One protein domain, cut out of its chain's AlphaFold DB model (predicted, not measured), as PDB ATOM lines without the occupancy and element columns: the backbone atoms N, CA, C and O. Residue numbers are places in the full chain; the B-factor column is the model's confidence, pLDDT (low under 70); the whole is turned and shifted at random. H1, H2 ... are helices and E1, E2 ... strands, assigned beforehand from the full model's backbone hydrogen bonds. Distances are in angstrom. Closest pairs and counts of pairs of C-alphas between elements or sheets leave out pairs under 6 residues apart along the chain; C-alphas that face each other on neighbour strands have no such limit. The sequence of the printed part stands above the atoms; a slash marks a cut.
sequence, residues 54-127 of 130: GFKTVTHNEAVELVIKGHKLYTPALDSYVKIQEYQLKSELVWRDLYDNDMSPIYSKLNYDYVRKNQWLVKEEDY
ATOM      1  N   GLY A  54      -2.742 -19.484 -16.535       84.19
ATOM      2  CA  GLY A  54      -2.523 -20.633 -17.420       84.19
ATOM      3  C   GLY A  54      -1.073 -20.816 -17.874       84.19
ATOM      4  O   GLY A  54      -0.809 -21.697 -18.694       84.19
ATOM      5  N   PHE A  55      -0.134 -20.008 -17.369       88.12
ATOM      6  CA  PHE A  55       1.288 -20.125 -17.672       88.12
ATOM      7  C   PHE A  55       2.147 -20.127 -16.408       88.12
ATOM      8  O   PHE A  55       2.024 -19.279 -15.525       88.12
ATOM      9  N   LYS A  56       3.123 -21.028 -16.400       88.81
ATOM     10  CA  LYS A  56       4.207 -21.086 -15.433       88.81
ATOM     11  C   LYS A  56       5.424 -20.335 -15.967       88.81
ATOM     12  O   LYS A  56       5.854 -20.538 -17.100       88.81
ATOM     13  N   THR A  57       6.020 -19.494 -15.125       90.44
ATOM     14  CA  THR A  57       7.343 -18.919 -15.402       90.44
ATOM     15  C   THR A  57       8.433 -19.961 -15.164       90.44
ATOM     16  O   THR A  57       8.483 -20.556 -14.088       90.44
ATOM     17  N   VAL A  58       9.342 -20.123 -16.128       90.81
ATOM     18  CA  VAL A  58      10.490 -21.038 -16.050       90.81
ATOM     19  C   VAL A  58      11.786 -20.316 -16.417       90.81
ATOM     20  O   VAL A  58      11.800 -19.389 -17.233       90.81
ATOM     21  N   THR A  59      12.893 -20.705 -15.784       90.06
ATOM     22  CA  THR A  59      14.206 -20.057 -15.963       90.06
ATOM     23  C   THR A  59      15.345 -21.078 -15.913       90.06
ATOM     24  O   THR A  59      15.148 -22.226 -15.514       90.06
ATOM     25  N   HIS A  60      16.561 -20.662 -16.280       91.88
ATOM     26  CA  HIS A  60      17.783 -21.451 -16.096       91.88
ATOM     27  C   HIS A  60      17.703 -22.858 -16.719       91.88
ATOM     28  O   HIS A  60      17.416 -22.998 -17.906       91.88
ATOM     29  N   ASN A  61      18.020 -23.897 -15.941       92.50
ATOM     30  CA  ASN A  61      18.054 -25.277 -16.415       92.50
ATOM     31  C   ASN A  61      16.652 -25.849 -16.641       92.50
ATOM     32  O   ASN A  61      16.488 -26.622 -17.574       92.50
ATOM     33  N   GLU A  62      15.643 -25.409 -15.880       93.50
ATOM     34  CA  GLU A  62      14.254 -25.851 -16.074       93.50
ATOM     35  C   GLU A  62      13.756 -25.482 -17.479       93.50
ATOM     36  O   GLU A  62      13.198 -26.315 -18.186       93.50
ATOM     37  N   ALA A  63      14.035 -24.255 -17.935       94.06
ATOM     38  CA  ALA A  63      13.694 -23.834 -19.292       94.06
ATOM     39  C   ALA A  63      14.386 -24.709 -20.356       94.06
ATOM     40  O   ALA A  63      13.767 -25.119 -21.336       94.06
ATOM     41  N   VAL A  64      15.668 -25.029 -20.151       94.31
ATOM     42  CA  VAL A  64      16.435 -25.878 -21.074       94.31
ATOM     43  C   VAL A  64      15.877 -27.304 -21.114       94.31
ATOM     44  O   VAL A  64      15.723 -27.870 -22.192       94.31
ATOM     45  N   GLU A  65      15.538 -27.885 -19.968       94.19
ATOM     46  CA  GLU A  65      14.947 -29.223 -19.898       94.19
ATOM     47  C   GLU A  65      13.597 -29.280 -20.614       94.19
ATOM     48  O   GLU A  65      13.361 -30.186 -21.413       94.19
ATOM     49  N   LEU A  66      12.738 -28.283 -20.394       94.44
ATOM     50  CA  LEU A  66      11.423 -28.225 -21.024       94.44
ATOM     51  C   LEU A  66      11.524 -28.067 -22.545       94.44
ATOM     52  O   LEU A  66      10.828 -28.766 -23.280       94.44
ATOM     53  N   VAL A  67      12.427 -27.225 -23.053       93.69
ATOM     54  CA  VAL A  67      12.584 -27.102 -24.511       93.69
ATOM     55  C   VAL A  67      13.174 -28.372 -25.135       93.69
ATOM     56  O   VAL A  67      12.782 -28.734 -26.241       93.69
ATOM     57  N   ILE A  68      14.050 -29.094 -24.418       92.25
ATOM     58  CA  ILE A  68      14.583 -30.403 -24.845       92.25
ATOM     59  C   ILE A  68      13.481 -31.464 -24.907       92.25
ATOM     60  O   ILE A  68      13.454 -32.259 -25.845       92.25
ATOM     61  N   LYS A  69      12.545 -31.445 -23.953       91.75
ATOM     62  CA  LYS A  69      11.343 -32.294 -23.959       91.75
ATOM     63  C   LYS A  69      10.331 -31.916 -25.054       91.75
ATOM     64  O   LYS A  69       9.354 -32.631 -25.245       91.75
ATOM     65  N   GLY A  70      10.567 -30.829 -25.794       91.00
ATOM     66  CA  GLY A  70       9.726 -30.393 -26.910       91.00
ATOM     67  C   GLY A  70       8.652 -29.370 -26.538       91.00
ATOM     68  O   GLY A  70       7.823 -29.035 -27.385       91.00
ATOM     69  N   HIS A  71       8.662 -28.834 -25.314       93.81
ATOM     70  CA  HIS A  71       7.712 -27.798 -24.914       93.81
ATOM     71  C   HIS A  71       8.008 -26.460 -25.602       93.81
ATOM     72  O   HIS A  71       9.159 -26.109 -25.885       93.81
ATOM     73  N   LYS A  72       6.944 -25.684 -25.836       95.12
ATOM     74  CA  LYS A  72       7.036 -24.302 -26.321       95.12
ATOM     75  C   LYS A  72       7.378 -23.373 -25.153       95.12
ATOM     76  O   LYS A  72       6.658 -23.339 -24.159       95.12
ATOM     77  N   LEU A  73       8.448 -22.598 -25.300       95.12
ATOM     78  CA  LEU A  73       8.862 -21.561 -24.359       95.12
ATOM     79  C   LEU A  73       8.449 -20.187 -24.886       95.12
ATOM     80  O   LEU A  73       9.105 -19.637 -25.769       95.12
ATOM     81  N   TYR A  74       7.371 -19.627 -24.362       93.31
ATOM     82  CA  TYR A  74       6.838 -18.340 -24.797       93.31
ATOM     83  C   TYR A  74       7.618 -17.172 -24.198       93.31
ATOM     84  O   TYR A  74       8.089 -17.228 -23.056       93.31
ATOM     85  N   THR A  75       7.741 -16.096 -24.971       90.38
ATOM     86  CA  THR A  75       8.261 -14.825 -24.471       90.38
ATOM     87  C   THR A  75       7.299 -14.229 -23.440       90.38
ATOM     88  O   THR A  75       6.091 -14.465 -23.500       90.38
ATOM     89  N   PRO A  76       7.791 -13.391 -22.512       85.38
ATOM     90  CA  PRO A  76       6.933 -12.653 -21.583       85.38
ATOM     91  C   PRO A  76       5.841 -11.806 -22.243       85.38
ATOM     92  O   PRO A  76       4.782 -11.607 -21.654       85.38
ATOM     93  N   ALA A  77       6.104 -11.298 -23.450       84.12
ATOM     94  CA  ALA A  77       5.150 -10.510 -24.222       84.12
ATOM     95  C   ALA A  77       4.050 -11.365 -24.874       84.12
ATOM     96  O   ALA A  77       3.090 -10.801 -25.393       84.12
ATOM     97  N   LEU A  78       4.182 -12.699 -24.845       86.31
ATOM     98  CA  LEU A  78       3.285 -13.648 -25.507       86.31
ATOM     99  C   LEU A  78       3.097 -13.346 -26.997       86.31
ATOM    100  O   LEU A  78       2.028 -13.572 -27.544       86.31
ATOM    101  N   ASP A  79       4.120 -12.830 -27.664       86.69
ATOM    102  CA  ASP A  79       4.104 -12.553 -29.103       86.69
ATOM    103  C   ASP A  79       4.803 -13.651 -29.917       86.69
ATOM    104  O   ASP A  79       4.615 -13.772 -31.129       86.69
ATOM    105  N   SER A  80       5.615 -14.461 -29.244       90.69
ATOM    106  CA  SER A  80       6.491 -15.438 -29.863       90.69
ATOM    107  C   SER A  80       6.943 -16.498 -28.865       90.69
ATOM    108  O   SER A  80       6.712 -16.392 -27.655       90.69
ATOM    109  N   TYR A  81       7.562 -17.557 -29.371       93.62
ATOM    110  CA  TYR A  81       8.094 -18.633 -28.548       93.62
ATOM    111  C   TYR A  81       9.275 -19.341 -29.214       93.62
ATOM    112  O   TYR A  81       9.511 -19.239 -30.420       93.62
ATOM    113  N   VAL A  82      10.000 -20.106 -28.404       93.31
ATOM    114  CA  VAL A  82      11.070 -21.007 -28.830       93.31
ATOM    115  C   VAL A  82      10.620 -22.455 -28.663       93.31
ATOM    116  O   VAL A  82       9.983 -22.803 -27.670       93.31
ATOM    117  N   LYS A  83      10.956 -23.313 -29.627       92.94
ATOM    118  CA  LYS A  83      10.796 -24.773 -29.524       92.94
ATOM    119  C   LYS A  83      11.979 -25.485 -30.166       92.94
ATOM    120  O   LYS A  83      12.703 -24.885 -30.963       92.94
ATOM    121  N   ILE A  84      12.144 -26.768 -29.861       92.06
ATOM    122  CA  ILE A  84      12.958 -27.654 -30.696       92.06
ATOM    123  C   ILE A  84      12.137 -28.096 -31.908       92.06
ATOM    124  O   ILE A  84      10.953 -28.416 -31.794       92.06
ATOM    125  N   GLN A  85      12.778 -28.118 -33.070       88.75
ATOM    126  CA  GLN A  85      12.231 -28.671 -34.299       88.75
ATOM    127  C   GLN A  85      13.257 -29.599 -34.946       88.75
ATOM    128  O   GLN A  85      14.447 -29.290 -34.987       88.75
ATOM    129  N   GLU A  86      12.787 -30.734 -35.459       87.50
ATOM    130  CA  GLU A  86      13.618 -31.642 -36.240       87.50
ATOM    131  C   GLU A  86      13.635 -31.205 -37.710       87.50
ATOM    132  O   GLU A  86      12.591 -31.045 -38.347       87.50
ATOM    133  N   TYR A  87      14.833 -31.012 -38.254       81.44
ATOM    134  CA  TYR A  87      15.067 -30.714 -39.659       81.44
ATOM    135  C   TYR A  87      16.262 -31.528 -40.158       81.44
ATOM    136  O   TYR A  87      17.351 -31.455 -39.599       81.44
ATOM    137  N   GLN A  88      16.064 -32.334 -41.207       82.19
ATOM    138  CA  GLN A  88      17.117 -33.175 -41.801       82.19
ATOM    139  C   GLN A  88      17.902 -34.017 -40.766       82.19
ATOM    140  O   GLN A  88      19.131 -34.061 -40.810       82.19
ATOM    141  N   LEU A  89      17.195 -34.689 -39.843       85.12
ATOM    142  CA  LEU A  89      17.773 -35.516 -38.763       85.12
ATOM    143  C   LEU A  89      18.593 -34.730 -37.722       85.12
ATOM    144  O   LEU A  89      19.400 -35.308 -36.992       85.12
ATOM    145  N   LYS A  90      18.415 -33.408 -37.652       85.12
ATOM    146  CA  LYS A  90      19.008 -32.549 -36.626       85.12
ATOM    147  C   LYS A  90      17.911 -31.832 -35.854       85.12
ATOM    148  O   LYS A  90      16.995 -31.275 -36.449       85.12
ATOM    149  N   SER A  91      18.034 -31.827 -34.531       85.00
ATOM    150  CA  SER A  91      17.179 -31.038 -33.646       85.00
ATOM    151  C   SER A  91      17.793 -29.659 -33.448       85.00
ATOM    152  O   SER A  91      18.894 -29.543 -32.905       85.00
ATOM    153  N   GLU A  92      17.087 -28.619 -33.873       89.88
ATOM    154  CA  GLU A  92      17.533 -27.232 -33.761       89.88
ATOM    155  C   GLU A  92      16.501 -26.399 -32.997       89.88
ATOM    156  O   GLU A  92      15.301 -26.682 -33.016       89.88
ATOM    157  N   LEU A  93      16.975 -25.373 -32.287       90.94
ATOM    158  CA  LEU A  93      16.095 -24.397 -31.654       90.94
ATOM    159  C   LEU A  93      15.607 -23.414 -32.713       90.94
ATOM    160  O   LEU A  93      16.415 -22.810 -33.418       90.94
ATOM    161  N   VAL A  94      14.296 -23.216 -32.774       90.50
ATOM    162  CA  VAL A  94      13.655 -22.278 -33.700       90.50
ATOM    163  C   VAL A  94      12.855 -21.234 -32.935       90.50
ATOM    164  O   VAL A  94      12.283 -21.530 -31.885       90.50
ATOM    165  N   TRP A  95      12.809 -20.016 -33.475       91.50
ATOM    166  CA  TRP A  95      11.967 -18.928 -32.981       91.50
ATOM    167  C   TRP A  95      10.745 -18.788 -33.880       91.50
ATOM    168  O   TRP A  95      10.878 -18.688 -35.101       91.50
ATOM    169  N   ARG A  96       9.555 -18.771 -33.287       90.25
ATOM    170  CA  ARG A  96       8.285 -18.703 -34.013       90.25
ATOM    171  C   ARG A  96       7.400 -17.607 -33.437       90.25
ATOM    172  O   ARG A  96       7.474 -17.318 -32.244       90.25
ATOM    173  N   ASP A  97       6.558 -17.023 -34.277       88.88
ATOM    174  CA  ASP A  97       5.430 -16.221 -33.801       88.88
ATOM    175  C   ASP A  97       4.309 -17.130 -33.254       88.88
ATOM    176  O   ASP A  97       4.384 -18.361 -33.324       88.88
ATOM    177  N   LEU A  98       3.238 -16.537 -32.722       86.62
ATOM    178  CA  LEU A  98       2.074 -17.293 -32.235       86.62
ATOM    179  C   LEU A  98       1.362 -18.143 -33.301       86.62
ATOM    180  O   LEU A  98       0.633 -19.069 -32.945       86.62
ATOM    181  N   TYR A  99       1.560 -17.840 -34.580       85.50
ATOM    182  CA  TYR A  99       0.953 -18.537 -35.710       85.50
ATOM    183  C   TYR A  99       1.886 -19.602 -36.308       85.50
ATOM    184  O   TYR A  99       1.629 -20.087 -37.407       85.50
ATOM    185  N   ASP A 100       2.947 -19.989 -35.584       84.38
ATOM    186  CA  ASP A 100       3.932 -20.990 -36.014       84.38
ATOM    187  C   ASP A 100       4.741 -20.561 -37.265       84.38
ATOM    188  O   ASP A 100       5.448 -21.379 -37.865       84.38
ATOM    189  N   ASN A 101       4.736 -19.278 -37.641       84.44
ATOM    190  CA  ASN A 101       5.573 -18.779 -38.732       84.44
ATOM    191  C   ASN A 101       7.023 -18.623 -38.277       84.44
ATOM    192  O   ASN A 101       7.303 -18.230 -37.141       84.44
ATOM    193  N   ASP A 102       7.951 -18.921 -39.187       81.69
ATOM    194  CA  ASP A 102       9.376 -18.711 -38.953       81.69
ATOM    195  C   ASP A 102       9.656 -17.228 -38.743       81.69
ATOM    196  O   ASP A 102       9.439 -16.402 -39.633       81.69
ATOM    197  N   MET A 103      10.186 -16.892 -37.571       74.31
ATOM    198  CA  MET A 103      10.773 -15.585 -37.348       74.31
ATOM    199  C   MET A 103      12.276 -15.690 -37.534       74.31
ATOM    200  O   MET A 103      12.930 -16.589 -37.006       74.31
ATOM    201  N   SER A 104      12.850 -14.716 -38.238       65.81
ATOM    202  CA  SER A 104      14.289 -14.496 -38.135       65.81
ATOM    203  C   SER A 104      14.576 -14.112 -36.685       65.81
ATOM    204  O   SER A 104      14.032 -13.102 -36.227       65.81
ATOM    205  N   PRO A 105      15.368 -14.890 -35.927       58.97
ATOM    206  CA  PRO A 105      15.674 -14.512 -34.563       58.97
ATOM    207  C   PRO A 105      16.362 -13.148 -34.601       58.97
ATOM    208  O   PRO A 105      17.277 -12.922 -35.394       58.97
ATOM    209  N   ILE A 106      15.933 -12.236 -33.728       55.38
ATOM    210  CA  ILE A 106      16.504 -10.880 -33.628       55.38
ATOM    211  C   ILE A 106      18.020 -10.952 -33.329       55.38
ATOM    212  O   ILE A 106      18.770 -10.018 -33.612       55.38
ATOM    213  N   TYR A 107      18.497 -12.100 -32.830       54.62
ATOM    214  CA  TYR A 107      19.896 -12.387 -32.547       54.62
ATOM    215  C   TYR A 107      20.332 -13.705 -33.197       54.62
ATOM    216  O   TYR A 107      19.736 -14.753 -32.970       54.62
ATOM    217  N   SER A 108      21.449 -13.683 -33.923       57.97
ATOM    218  CA  SER A 108      22.091 -14.832 -34.588       57.97
ATOM    219  C   SER A 108      22.630 -15.932 -33.647       57.97
ATOM    220  O   SER A 108      23.470 -16.735 -34.044       57.97
ATOM    221  N   LYS A 109      22.192 -15.971 -32.382       69.19
ATOM    222  CA  LYS A 109      22.711 -16.851 -31.321       69.19
ATOM    223  C   LYS A 109      21.597 -17.532 -30.523       69.19
ATOM    224  O   LYS A 109      21.691 -17.626 -29.300       69.19
ATOM    225  N   LEU A 110      20.535 -17.989 -31.185       85.06
ATOM    226  CA  LEU A 110      19.559 -18.844 -30.515       85.06
ATOM    227  C   LEU A 110      20.222 -20.191 -30.185       85.06
ATOM    228  O   LEU A 110      20.551 -20.972 -31.071       85.06
ATOM    229  N   ASN A 111      20.490 -20.423 -28.903       90.25
ATOM    230  CA  ASN A 111      21.112 -21.636 -28.383       90.25
ATOM    231  C   ASN A 111      20.655 -21.888 -26.934       90.25
ATOM    232  O   ASN A 111      19.945 -21.073 -26.343       90.25
ATOM    233  N   TYR A 112      21.074 -23.004 -26.334       91.12
ATOM    234  CA  TYR A 112      20.681 -23.337 -24.960       91.12
ATOM    235  C   TYR A 112      21.178 -22.333 -23.913       91.12
ATOM    236  O   TYR A 112      20.501 -22.124 -22.912       91.12
ATOM    237  N   ASP A 113      22.311 -21.664 -24.142       90.31
ATOM    238  CA  ASP A 113      22.770 -20.598 -23.246       90.31
ATOM    239  C   ASP A 113      21.852 -19.377 -23.304       90.31
ATOM    240  O   ASP A 113      21.611 -18.737 -22.280       90.31
ATOM    241  N   TYR A 114      21.318 -19.059 -24.483       89.81
ATOM    242  CA  TYR A 114      20.299 -18.032 -24.633       89.81
ATOM    243  C   TYR A 114      19.028 -18.431 -23.882       89.81
ATOM    244  O   TYR A 114      18.523 -17.635 -23.094       89.81
ATOM    245  N   VAL A 115      18.547 -19.667 -24.047       91.31
ATOM    246  CA  VAL A 115      17.379 -20.167 -23.300       91.31
ATOM    247  C   VAL A 115      17.620 -20.064 -21.791       91.31
ATOM    248  O   VAL A 115      16.812 -19.469 -21.085       91.31
ATOM    249  N   ARG A 116      18.770 -20.533 -21.302       91.44
ATOM    250  CA  ARG A 116      19.136 -20.528 -19.877       91.44
ATOM    251  C   ARG A 116      19.177 -19.127 -19.260       91.44
ATOM    252  O   ARG A 116      18.828 -18.970 -18.094       91.44
ATOM    253  N   LYS A 117      19.652 -18.125 -20.005       88.69
ATOM    254  CA  LYS A 117      19.833 -16.747 -19.507       88.69
ATOM    255  C   LYS A 117      18.549 -15.921 -19.493       88.69
ATOM    256  O   LYS A 117      18.543 -14.856 -18.880       88.69
ATOM    257  N   ASN A 118      17.506 -16.373 -20.180       88.38
ATOM    258  CA  ASN A 118      16.255 -15.641 -20.310       88.38
ATOM    259  C   ASN A 118      15.142 -16.285 -19.478       88.38
ATOM    260  O   ASN A 118      15.206 -17.451 -19.089       88.38
ATOM    261  N   GLN A 119      14.121 -15.481 -19.200       89.56
ATOM    262  CA  GLN A 119      12.894 -15.926 -18.558       89.56
ATOM    263  C   GLN A 119      11.862 -16.295 -19.619       89.56
ATOM    264  O   GLN A 119      11.682 -15.560 -20.590       89.56
ATOM    265  N   TRP A 120      11.166 -17.405 -19.392       92.75
ATOM    266  CA  TRP A 120      10.193 -17.955 -20.324       92.75
ATOM    267  C   TRP A 120       8.884 -18.284 -19.629       92.75
ATOM    268  O   TRP A 120       8.825 -18.437 -18.407       92.75
ATOM    269  N   LEU A 121       7.846 -18.425 -20.438       92.56
ATOM    270  CA  LEU A 121       6.547 -18.926 -20.035       92.56
ATOM    271  C   LEU A 121       6.290 -20.282 -20.680       92.56
ATOM    272  O   LEU A 121       6.569 -20.481 -21.858       92.56
ATOM    273  N   VAL A 122       5.721 -21.204 -19.917       93.31
ATOM    274  CA  VAL A 122       5.239 -22.502 -20.397       93.31
ATOM    275  C   VAL A 122       3.799 -22.651 -19.952       93.31
ATOM    276  O   VAL A 122       3.457 -22.226 -18.852       93.31
ATOM    277  N   LYS A 123       2.937 -23.208 -20.798       90.56
ATOM    278  CA  LYS A 123       1.540 -23.433 -20.422       90.56
ATOM    279  C   LYS A 123       1.460 -24.459 -19.293       90.56
ATOM    280  O   LYS A 123       2.169 -25.461 -19.324       90.56
ATOM    281  N   GLU A 124       0.593 -24.230 -18.313       87.94
ATOM    282  CA  GLU A 124       0.438 -25.138 -17.164       87.94
ATOM    283  C   GLU A 124       0.002 -26.550 -17.599       87.94
ATOM    284  O   GLU A 124       0.546 -27.532 -17.105       87.94
ATOM    285  N   GLU A 125      -0.872 -26.655 -18.608       84.69
ATOM    286  CA  GLU A 125      -1.307 -27.934 -19.206       84.69
ATOM    287  C   GLU A 125      -0.145 -28.764 -19.787       84.69
ATOM    288  O   GLU A 125      -0.117 -29.991 -19.672       84.69
ATOM    289  N   ASP A 126       0.850 -28.086 -20.361       76.81
ATOM    290  CA  ASP A 126       2.038 -28.722 -20.927       76.81
ATOM    291  C   ASP A 126       3.039 -29.102 -19.823       76.81
ATOM    292  O   ASP A 126       3.857 -29.997 -20.006       76.81
ATOM    293  N   TYR A 127       2.991 -28.426 -18.673       69.38
ATOM    294  CA  TYR A 127       3.896 -28.674 -17.554       69.38
ATOM    295  C   TYR A 127       3.490 -29.906 -16.735       69.38
ATOM    296  O   TYR A 127       4.352 -30.670 -16.312       69.38
TER     297      TYR A 127
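Overview. This is residues 54 to 127 of the 130 residues of an uncharacterized protein of Bacillus sp. AG102 (UniProt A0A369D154). Two separate two-stranded sheets, a long hairpin of E2 and E3 and a short pair of E1 and E4, are bridged by helix H1, with the short helix H2 packed beside H1 and the little H3 at the end of the short pair. E2 bends on its way to the hairpin's turn, and the long link of residues 98 to 111 leads from E3 to H2. The printed part has 74 residues, with three named helices and four named strands in the order E1, H1, E2, E3, H2, E4, H3; both sheets are antiparallel, and the class is mixed, helices and strands. The whole is compact, with a radius of gyration of the C-alphas of 11.4 A and spans of 32 by 23 by 22 A.

Arrangement. Start at E1, residues 55 to 58, and look across to its antiparallel neighbour E4, residues 120 to 123, at 142 degrees between directions; N 56 and O 122 are within hydrogen-bond range at 2.7 A. Next comes H1, residues 60 to 68; its closest C-alphas to E4 are those of Ala 63 and Trp 120, 6.9 A apart. Then find E2, residues 80 to 87, whose closest C-alphas to H1 are those of Lys 83 and Val 67, 5.8 A apart. E2 bends by 59 degrees at residue 84 and forms a hairpin with E3, residues 90 to 97, antiparallel at 152 degrees; N 87 and O 90 are within range at 2.8 A, N 81 and O 96 at 2.9 A. Residues 73 to 74 pair antiparallel with residues 81 to 82 of E2. H2, residues 112 to 117, touches H1, closest at the C-alphas of His 60 and Arg 116, 4.1 A apart; they run opposite ways at a shallow tilt of 34.7 degrees, only just short of steep. H3, residues 124 to 127, has its Glu 124 C-alpha 5.1 A from that of Phe 55, their closest pair. E1 and E2 are apart. In H1 and H2 each O i to N i+4 pair is within hydrogen-bond range; H3 is too short for such a pair.

Along the chain. Find C-alpha 55 at (1.288, -20.125, -17.672), where E1 begins, 9.4 A long. H1 runs 12.9 A, E2 20.1 A and E3 21.4 A; E3 ends at C-alpha 97, (5.430, -16.221, -33.801). H2 runs 8.6 A, E4 10.2 A, and H3, 5.0 A, ends at C-alpha 127, (3.896, -28.674, -17.554).

Size, cuts and confidence. Look for the two farthest C-alphas at Gly 54 and Gln 88, 33.7 A apart. The printed part has no cut. The links H1 to E2 and E3 to H2 are long, with 11 and 14 residues. Mean pLDDT of the printed part is 86.6; residues 104 to 109 and 127 are under 70.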